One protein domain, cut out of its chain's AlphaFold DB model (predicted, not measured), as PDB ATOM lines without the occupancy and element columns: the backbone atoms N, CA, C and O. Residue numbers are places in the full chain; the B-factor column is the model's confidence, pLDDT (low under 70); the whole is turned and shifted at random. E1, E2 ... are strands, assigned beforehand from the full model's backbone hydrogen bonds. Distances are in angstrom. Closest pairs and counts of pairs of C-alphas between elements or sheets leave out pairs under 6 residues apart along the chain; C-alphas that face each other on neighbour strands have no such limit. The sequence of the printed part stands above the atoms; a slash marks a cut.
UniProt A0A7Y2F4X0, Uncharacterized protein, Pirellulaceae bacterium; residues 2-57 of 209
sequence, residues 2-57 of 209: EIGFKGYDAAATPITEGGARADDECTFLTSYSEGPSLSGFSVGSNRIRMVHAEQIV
ATOM      1  N   GLU A   2     292.746 118.701 415.431       90.12
ATOM      2  CA  GLU A   2     292.409 120.045 415.008       90.12
ATOM      3  C   GLU A   2     291.358 120.577 415.976       90.12
ATOM      4  O   GLU A   2     290.395 119.874 416.297       90.12
ATOM      5  N   ILE A   3     291.582 121.783 416.486       91.75
ATOM      6  CA  ILE A   3     290.659 122.460 417.394       91.75
ATOM      7  C   ILE A   3     290.102 123.662 416.648       91.75
ATOM      8  O   ILE A   3     290.840 124.613 416.402       91.75
ATOM      9  N   GLY A   4     288.839 123.590 416.245       91.62
ATOM     10  CA  GLY A   4     288.177 124.621 415.447       91.62
ATOM     11  C   GLY A   4     287.250 125.486 416.288       91.62
ATOM     12  O   GLY A   4     286.593 124.976 417.201       91.62
ATOM     13  N   PHE A   5     287.160 126.768 415.945       91.69
ATOM     14  CA  PHE A   5     286.298 127.739 416.612       91.69
ATOM     15  C   PHE A   5     285.255 128.306 415.654       91.69
ATOM     16  O   PHE A   5     285.553 128.597 414.503       91.69
ATOM     17  N   LYS A   6     284.026 128.498 416.137       87.94
ATOM     18  CA  LYS A   6     282.933 129.076 415.341       87.94
ATOM     19  C   LYS A   6     283.083 130.594 415.148       87.94
ATOM     20  O   LYS A   6     282.662 131.118 414.120       87.94
ATOM     21  N   GLY A   7     283.619 131.292 416.151       84.75
ATOM     22  CA  GLY A   7     283.796 132.750 416.168       84.75
ATOM     23  C   GLY A   7     285.205 133.179 415.757       84.75
ATOM     24  O   GLY A   7     286.179 132.493 416.057       84.75
ATOM     25  N   TYR A   8     285.326 134.320 415.074       88.81
ATOM     26  CA  TYR A   8     286.614 134.887 414.628       88.81
ATOM     27  C   TYR A   8     287.450 135.501 415.764       88.81
ATOM     28  O   TYR A   8     288.615 135.836 415.578       88.81
ATOM     29  N   ASP A   9     286.832 135.685 416.921       89.44
ATOM     30  CA  ASP A   9     287.359 136.279 418.146       89.44
ATOM     31  C   ASP A   9     288.059 135.257 419.057       89.44
ATOM     32  O   ASP A   9     288.585 135.620 420.109       89.44
ATOM     33  N   ALA A  10     288.075 133.985 418.654       91.69
ATOM     34  CA  ALA A  10     288.689 132.927 419.426       91.69
ATOM     35  C   ALA A  10     290.217 132.894 419.281       91.69
ATOM     36  O   ALA A  10     290.782 133.182 418.223       91.69
ATOM     37  N   ALA A  11     290.888 132.461 420.341       91.81
ATOM     38  CA  ALA A  11     292.323 132.214 420.375       91.81
ATOM     39  C   ALA A  11     292.610 130.897 421.094       91.81
ATOM     40  O   ALA A  11     291.894 130.521 422.022       91.81
ATOM     41  N   ALA A  12     293.671 130.196 420.693       92.50
ATOM     42  CA  ALA A  12     294.082 128.969 421.361       92.50
ATOM     43  C   ALA A  12     295.591 128.769 421.354       92.50
ATOM     44  O   ALA A  12     296.282 129.118 420.398       92.50
ATOM     45  N   THR A  13     296.099 128.154 422.420       90.94
ATOM     46  CA  THR A  13     297.516 127.820 422.556       90.94
ATOM     47  C   THR A  13     297.706 126.527 423.356       90.94
ATOM     48  O   THR A  13     296.999 126.303 424.347       90.94
ATOM     49  N   PRO A  14     298.633 125.638 422.957       89.44
ATOM     50  CA  PRO A  14     298.982 124.483 423.772       89.44
ATOM     51  C   PRO A  14     299.667 124.933 425.070       89.44
ATOM     52  O   PRO A  14     300.579 125.758 425.059       89.44
ATOM     53  N   ILE A  15     299.273 124.349 426.201       86.00
ATOM     54  CA  ILE A  15     299.964 124.578 427.473       86.00
ATOM     55  C   ILE A  15     301.190 123.662 427.520       86.00
ATOM     56  O   ILE A  15     301.069 122.435 427.478       86.00
ATOM     57  N   THR A  16     302.381 124.253 427.600       74.31
ATOM     58  CA  THR A  16     303.648 123.521 427.709       74.31
ATOM     59  C   THR A  16     304.081 123.415 429.170       74.31
ATOM     60  O   THR A  16     304.414 124.426 429.789       74.31
ATOM     61  N   GLU A  17     304.135 122.203 429.720       61.44
ATOM     62  CA  GLU A  17     304.738 121.955 431.035       61.44
ATOM     63  C   GLU A  17     306.219 121.576 430.880       61.44
ATOM     64  O   GLU A  17     306.541 120.466 430.467       61.44
ATOM     65  N   GLY A  18     307.121 122.504 431.227       54.56
ATOM     66  CA  GLY A  18     308.570 122.277 431.292       54.56
ATOM     67  C   GLY A  18     309.285 122.225 429.932       54.56
ATOM     68  O   GLY A  18     308.868 121.516 429.028       54.56
ATOM     69  N   GLY A  19     310.383 122.990 429.817       50.59
ATOM     70  CA  GLY A  19     311.399 122.970 428.748       50.59
ATOM     71  C   GLY A  19     310.960 122.406 427.393       50.59
ATOM     72  O   GLY A  19     311.058 121.200 427.174       50.59
ATOM     73  N   ALA A  20     310.530 123.291 426.490       46.53
ATOM     74  CA  ALA A  20     310.095 122.966 425.136       46.53
ATOM     75  C   ALA A  20     311.004 121.922 424.460       46.53
ATOM     76  O   ALA A  20     312.174 122.180 424.177       46.53
ATOM     77  N   ARG A  21     310.454 120.738 424.173       49.28
ATOM     78  CA  ARG A  21     310.981 119.886 423.103       49.28
ATOM     79  C   ARG A  21     310.404 120.401 421.790       49.28
ATOM     80  O   ARG A  21     309.202 120.619 421.696       49.28
ATOM     81  N   ALA A  22     311.275 120.572 420.805       47.06
ATOM     82  CA  ALA A  22     311.017 121.161 419.494       47.06
ATOM     83  C   ALA A  22     310.045 120.377 418.575       47.06
ATOM     84  O   ALA A  22     309.976 120.682 417.395       47.06
ATOM     85  N   ASP A  23     309.297 119.393 419.088       49.88
ATOM     86  CA  ASP A  23     308.527 118.431 418.275       49.88
ATOM     87  C   ASP A  23     307.005 118.677 418.256       49.88
ATOM     88  O   ASP A  23     306.248 117.834 417.784       49.88
ATOM     89  N   ASP A  24     306.523 119.816 418.757       57.28
ATOM     90  CA  ASP A  24     305.093 120.153 418.749       57.28
ATOM     91  C   ASP A  24     304.857 121.509 418.070       57.28
ATOM     92  O   ASP A  24     304.496 122.498 418.711       57.28
ATOM     93  N   GLU A  25     305.054 121.561 416.750       74.56
ATOM     94  CA  GLU A  25     304.644 122.699 415.918       74.56
ATOM     95  C   GLU A  25     303.111 122.729 415.790       74.56
ATOM     96  O   GLU A  25     302.522 122.364 414.772       74.56
ATOM     97  N   CYS A  26     302.429 123.150 416.857       86.62
ATOM     98  CA  CYS A  26     301.037 123.562 416.734       86.62
ATOM     99  C   CYS A  26     300.991 124.872 415.944       86.62
ATOM    100  O   CYS A  26     301.671 125.838 416.293       86.62
ATOM    101  N   THR A  27     300.167 124.918 414.903       90.31
ATOM    102  CA  THR A  27     299.975 126.121 414.091       90.31
ATOM    103  C   THR A  27     298.588 126.676 414.353       90.31
ATOM    104  O   THR A  27     297.592 125.979 414.158       90.31
ATOM    105  N   PHE A  28     298.524 127.931 414.791       91.56
ATOM    106  CA  PHE A  28     297.265 128.659 414.881       91.56
ATOM    107  C   PHE A  28     296.960 129.299 413.525       91.56
ATOM    108  O   PHE A  28     297.700 130.159 413.045       91.56
ATOM    109  N   LEU A  29     295.893 128.834 412.890       90.88
ATOM    110  CA  LEU A  29     295.439 129.266 411.580       90.88
ATOM    111  C   LEU A  29     294.304 130.267 411.765       90.88
ATOM    112  O   LEU A  29     293.325 129.989 412.452       90.88
ATOM    113  N   THR A  30     294.428 131.431 411.134       87.50
ATOM    114  CA  THR A  30     293.348 132.420 411.074       87.50
ATOM    115  C   THR A  30     292.728 132.370 409.684       87.50
ATOM    116  O   THR A  30     293.436 132.372 408.676       87.50
ATOM    117  N   SER A  31     291.403 132.279 409.621       75.44
ATOM    118  CA  SER A  31     290.650 132.294 408.369       75.44
ATOM    119  C   SER A  31     289.572 133.374 408.430       75.44
ATOM    120  O   SER A  31     289.078 133.709 409.506       75.44
ATOM    121  N   TYR A  32     289.205 133.930 407.275       66.75
ATOM    122  CA  TYR A  32     288.157 134.951 407.194       66.75
ATOM    123  C   TYR A  32     286.735 134.362 407.172       66.75
ATOM    124  O   TYR A  32     285.785 135.101 407.414       66.75
ATOM    125  N   SER A  33     286.567 133.069 406.860       66.88
ATOM    126  CA  SER A  33     285.255 132.460 406.575       66.88
ATOM    127  C   SER A  33     284.834 131.327 407.511       66.88
ATOM    128  O   SER A  33     283.635 131.137 407.684       66.88
ATOM    129  N   GLU A  34     285.767 130.576 408.104       69.19
ATOM    130  CA  GLU A  34     285.460 129.355 408.879       69.19
ATOM    131  C   GLU A  34     285.860 129.448 410.363       69.19
ATOM    132  O   GLU A  34     285.784 128.462 411.087       69.19
ATOM    133  N   GLY A  35     286.236 130.643 410.833       84.69
ATOM    134  CA  GLY A  35     286.816 130.841 412.162       84.69
ATOM    135  C   GLY A  35     288.273 130.356 412.234       84.69
ATOM    136  O   GLY A  35     288.795 129.780 411.272       84.69
ATOM    137  N   PRO A  36     289.000 130.668 413.317       92.75
ATOM    138  CA  PRO A  36     290.359 130.199 413.504       92.75
ATOM    139  C   PRO A  36     290.383 128.724 413.921       92.75
ATOM    140  O   PRO A  36     289.412 128.185 414.458       92.75
ATOM    141  N   SER A  37     291.528 128.073 413.722       93.06
ATOM    142  CA  SER A  37     291.766 126.719 414.218       93.06
ATOM    143  C   SER A  37     293.194 126.530 414.722       93.06
ATOM    144  O   SER A  37     294.137 127.169 414.260       93.06
ATOM    145  N   LEU A  38     293.371 125.640 415.698       92.50
ATOM    146  CA  LEU A  38     294.679 125.166 416.135       92.50
ATOM    147  C   LEU A  38     294.924 123.783 415.529       92.50
ATOM    148  O   LEU A  38     294.280 122.804 415.915       92.50
ATOM    149  N   SER A  39     295.865 123.707 414.590       91.62
ATOM    150  CA  SER A  39     296.256 122.469 413.913       91.62
ATOM    151  C   SER A  39     297.571 121.917 414.463       91.62
ATOM    152  O   SER A  39     298.372 122.642 415.052       91.62
ATOM    153  N   GLY A  40     297.797 120.615 414.283       87.44
ATOM    154  CA  GLY A  40     299.017 119.935 414.733       87.44
ATOM    155  C   GLY A  40     299.022 119.525 416.210       87.44
ATOM    156  O   GLY A  40     300.018 118.992 416.689       87.44
ATOM    157  N   PHE A  41     297.913 119.696 416.943       88.00
ATOM    158  CA  PHE A  41     297.850 119.293 418.349       88.00
ATOM    159  C   PHE A  41     297.879 117.764 418.478       88.00
ATOM    160  O   PHE A  41     296.927 117.078 418.100       88.00
ATOM    161  N   SER A  42     298.971 117.204 418.996       86.25
ATOM    162  CA  SER A  42     299.177 115.752 419.081       86.25
ATOM    163  C   SER A  42     299.126 115.258 420.522       86.25
ATOM    164  O   SER A  42     299.866 115.744 421.372       86.25
ATOM    165  N   VAL A  43     298.285 114.264 420.817       83.19
ATOM    166  CA  VAL A  43     298.196 113.649 422.152       83.19
ATOM    167  C   VAL A  43     298.635 112.195 422.049       83.19
ATOM    168  O   VAL A  43     297.990 111.391 421.380       83.19
ATOM    169  N   GLY A  44     299.752 111.853 422.693       81.00
ATOM    170  CA  GLY A  44     300.240 110.474 422.739       81.00
ATOM    171  C   GLY A  44     299.327 109.568 423.573       81.00
ATOM    172  O   GLY A  44     298.730 110.019 424.545       81.00
ATOM    173  N   SER A  45     299.286 108.270 423.250       73.56
ATOM    174  CA  SER A  45     298.369 107.265 423.835       73.56
ATOM    175  C   SER A  45     298.444 107.079 425.363       73.56
ATOM    176  O   SER A  45     297.648 106.329 425.919       73.56
ATOM    177  N   ASN A  46     299.399 107.715 426.044       78.50
ATOM    178  CA  ASN A  46     299.546 107.675 427.500       78.50
ATOM    179  C   ASN A  46     299.960 109.044 428.067       78.50
ATOM    180  O   ASN A  46     300.787 109.140 428.973       78.50
ATOM    181  N   ARG A  47     299.482 110.127 427.443       80.12
ATOM    182  CA  ARG A  47     299.763 111.498 427.869       80.12
ATOM    183  C   ARG A  47     298.480 112.307 427.883       80.12
ATOM    184  O   ARG A  47     297.644 112.168 426.999       80.12
ATOM    185  N   ILE A  48     298.381 113.194 428.861       81.06
ATOM    186  CA  ILE A  48     297.410 114.281 428.859       81.06
ATOM    187  C   ILE A  48     298.134 115.507 428.317       81.06
ATOM    188  O   ILE A  48     299.293 115.754 428.655       81.06
ATOM    189  N   ARG A  49     297.461 116.265 427.458       86.00
ATOM    190  CA  ARG A  49     297.900 117.596 427.054       86.00
ATOM    191  C   ARG A  49     296.747 118.558 427.226       86.00
ATOM    192  O   ARG A  49     295.593 118.175 427.055       86.00
ATOM    193  N   MET A  50     297.080 119.798 427.547       88.00
ATOM    194  CA  MET A  50     296.102 120.852 427.751       88.00
ATOM    195  C   MET A  50     296.232 121.895 426.649       88.00
ATOM    196  O   MET A  50     297.328 122.180 426.162       88.00
ATOM    197  N   VAL A  51     295.096 122.468 426.283       90.00
ATOM    198  CA  VAL A  51     295.003 123.642 425.424       90.00
ATOM    199  C   VAL A  51     294.289 124.706 426.225       90.00
ATOM    200  O   VAL A  51     293.273 124.434 426.860       90.00
ATOM    201  N   HIS A  52     294.849 125.904 426.208       91.94
ATOM    202  CA  HIS A  52     294.142 127.092 426.633       91.94
ATOM    203  C   HIS A  52     293.392 127.632 425.422       91.94
ATOM    204  O   HIS A  52     294.005 127.811 424.369       91.94
ATOM    205  N   ALA A  53     292.100 127.907 425.576       92.62
ATOM    206  CA  ALA A  53     291.305 128.594 424.571       92.62
ATOM    207  C   ALA A  53     290.523 129.754 425.198       92.62
ATOM    208  O   ALA A  53     290.010 129.627 426.309       92.62
ATOM    209  N   GLU A  54     290.426 130.862 424.471       93.62
ATOM    210  CA  GLU A  54     289.631 132.042 424.815       93.62
ATOM    211  C   GLU A  54     288.650 132.321 423.672       93.62
ATOM    212  O   GLU A  54     289.000 132.135 422.509       93.62
ATOM    213  N   GLN A  55     287.424 132.735 423.994       92.69
ATOM    214  CA  GLN A  55     286.397 133.131 423.023       92.69
ATOM    215  C   GLN A  55     285.316 133.980 423.705       92.69
ATOM    216  O   GLN A  55     285.013 133.794 424.887       92.69
ATOM    217  N   ILE A  56     284.714 134.888 422.946       92.00
ATOM    218  CA  ILE A  56     283.488 135.609 423.272       92.00
ATOM    219  C   ILE A  56     282.325 134.773 422.737       92.00
ATOM    220  O   ILE A  56     282.149 134.578 421.539       92.00
ATOM    221  N   VAL A  57     281.511 134.270 423.655       87.38
ATOM    222  CA  VAL A  57     280.407 133.360 423.348       87.38
ATOM    223  C   VAL A  57     279.074 134.010 423.675       87.38
ATOM    224  O   VAL A  57     278.931 134.685 424.696       87.38
TER     225      VAL A  57
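Overview. This is residues 2 to 57 of the 209 residues of an uncharacterized protein of Pirellulaceae bacterium (UniProt A0A7Y2F4X0). With little regular structure, this domain is a small sandwich of short strands, the antiparallel sheet E1-E4-E3 facing the antiparallel pair E2-E5, while residues 43 to 48 stick out. The 56 printed residues have no named helix and five strands, E1 to E5, holding 20 residues: all strand. The outline is elongated, 33 by 21 by 18 A, and only just compact, close to loose, with a radius of gyration of the C-alphas of 12.2 A.

Arrangement. E1, residues 2 to 5, neighbours E4, residues 37 to 39, with N 3 and O 38 within hydrogen-bond range at 2.9 A. E2, residues 11 to 15, neighbours E5, residues 50 to 54, with N 13 and O 52 at 2.9 A. E3, residues 27 to 29, forms a hairpin with E4, with N 29 and O 37 at 2.8 A. The closest C-alphas of E2 and E4, Ala 12 and Leu 38, are 6.5 A apart.

Along the chain. E1 begins at C-alpha 2 (292.409, 120.045, 415.008); E5, 13.3 A long, ends at C-alpha 54 (289.631, 132.042, 424.815).

Size, cuts and confidence. The printed part has no cut. The link E2 to E3 is long. pLDDT is under 70 at residues 17 to 24 and 32 to 34.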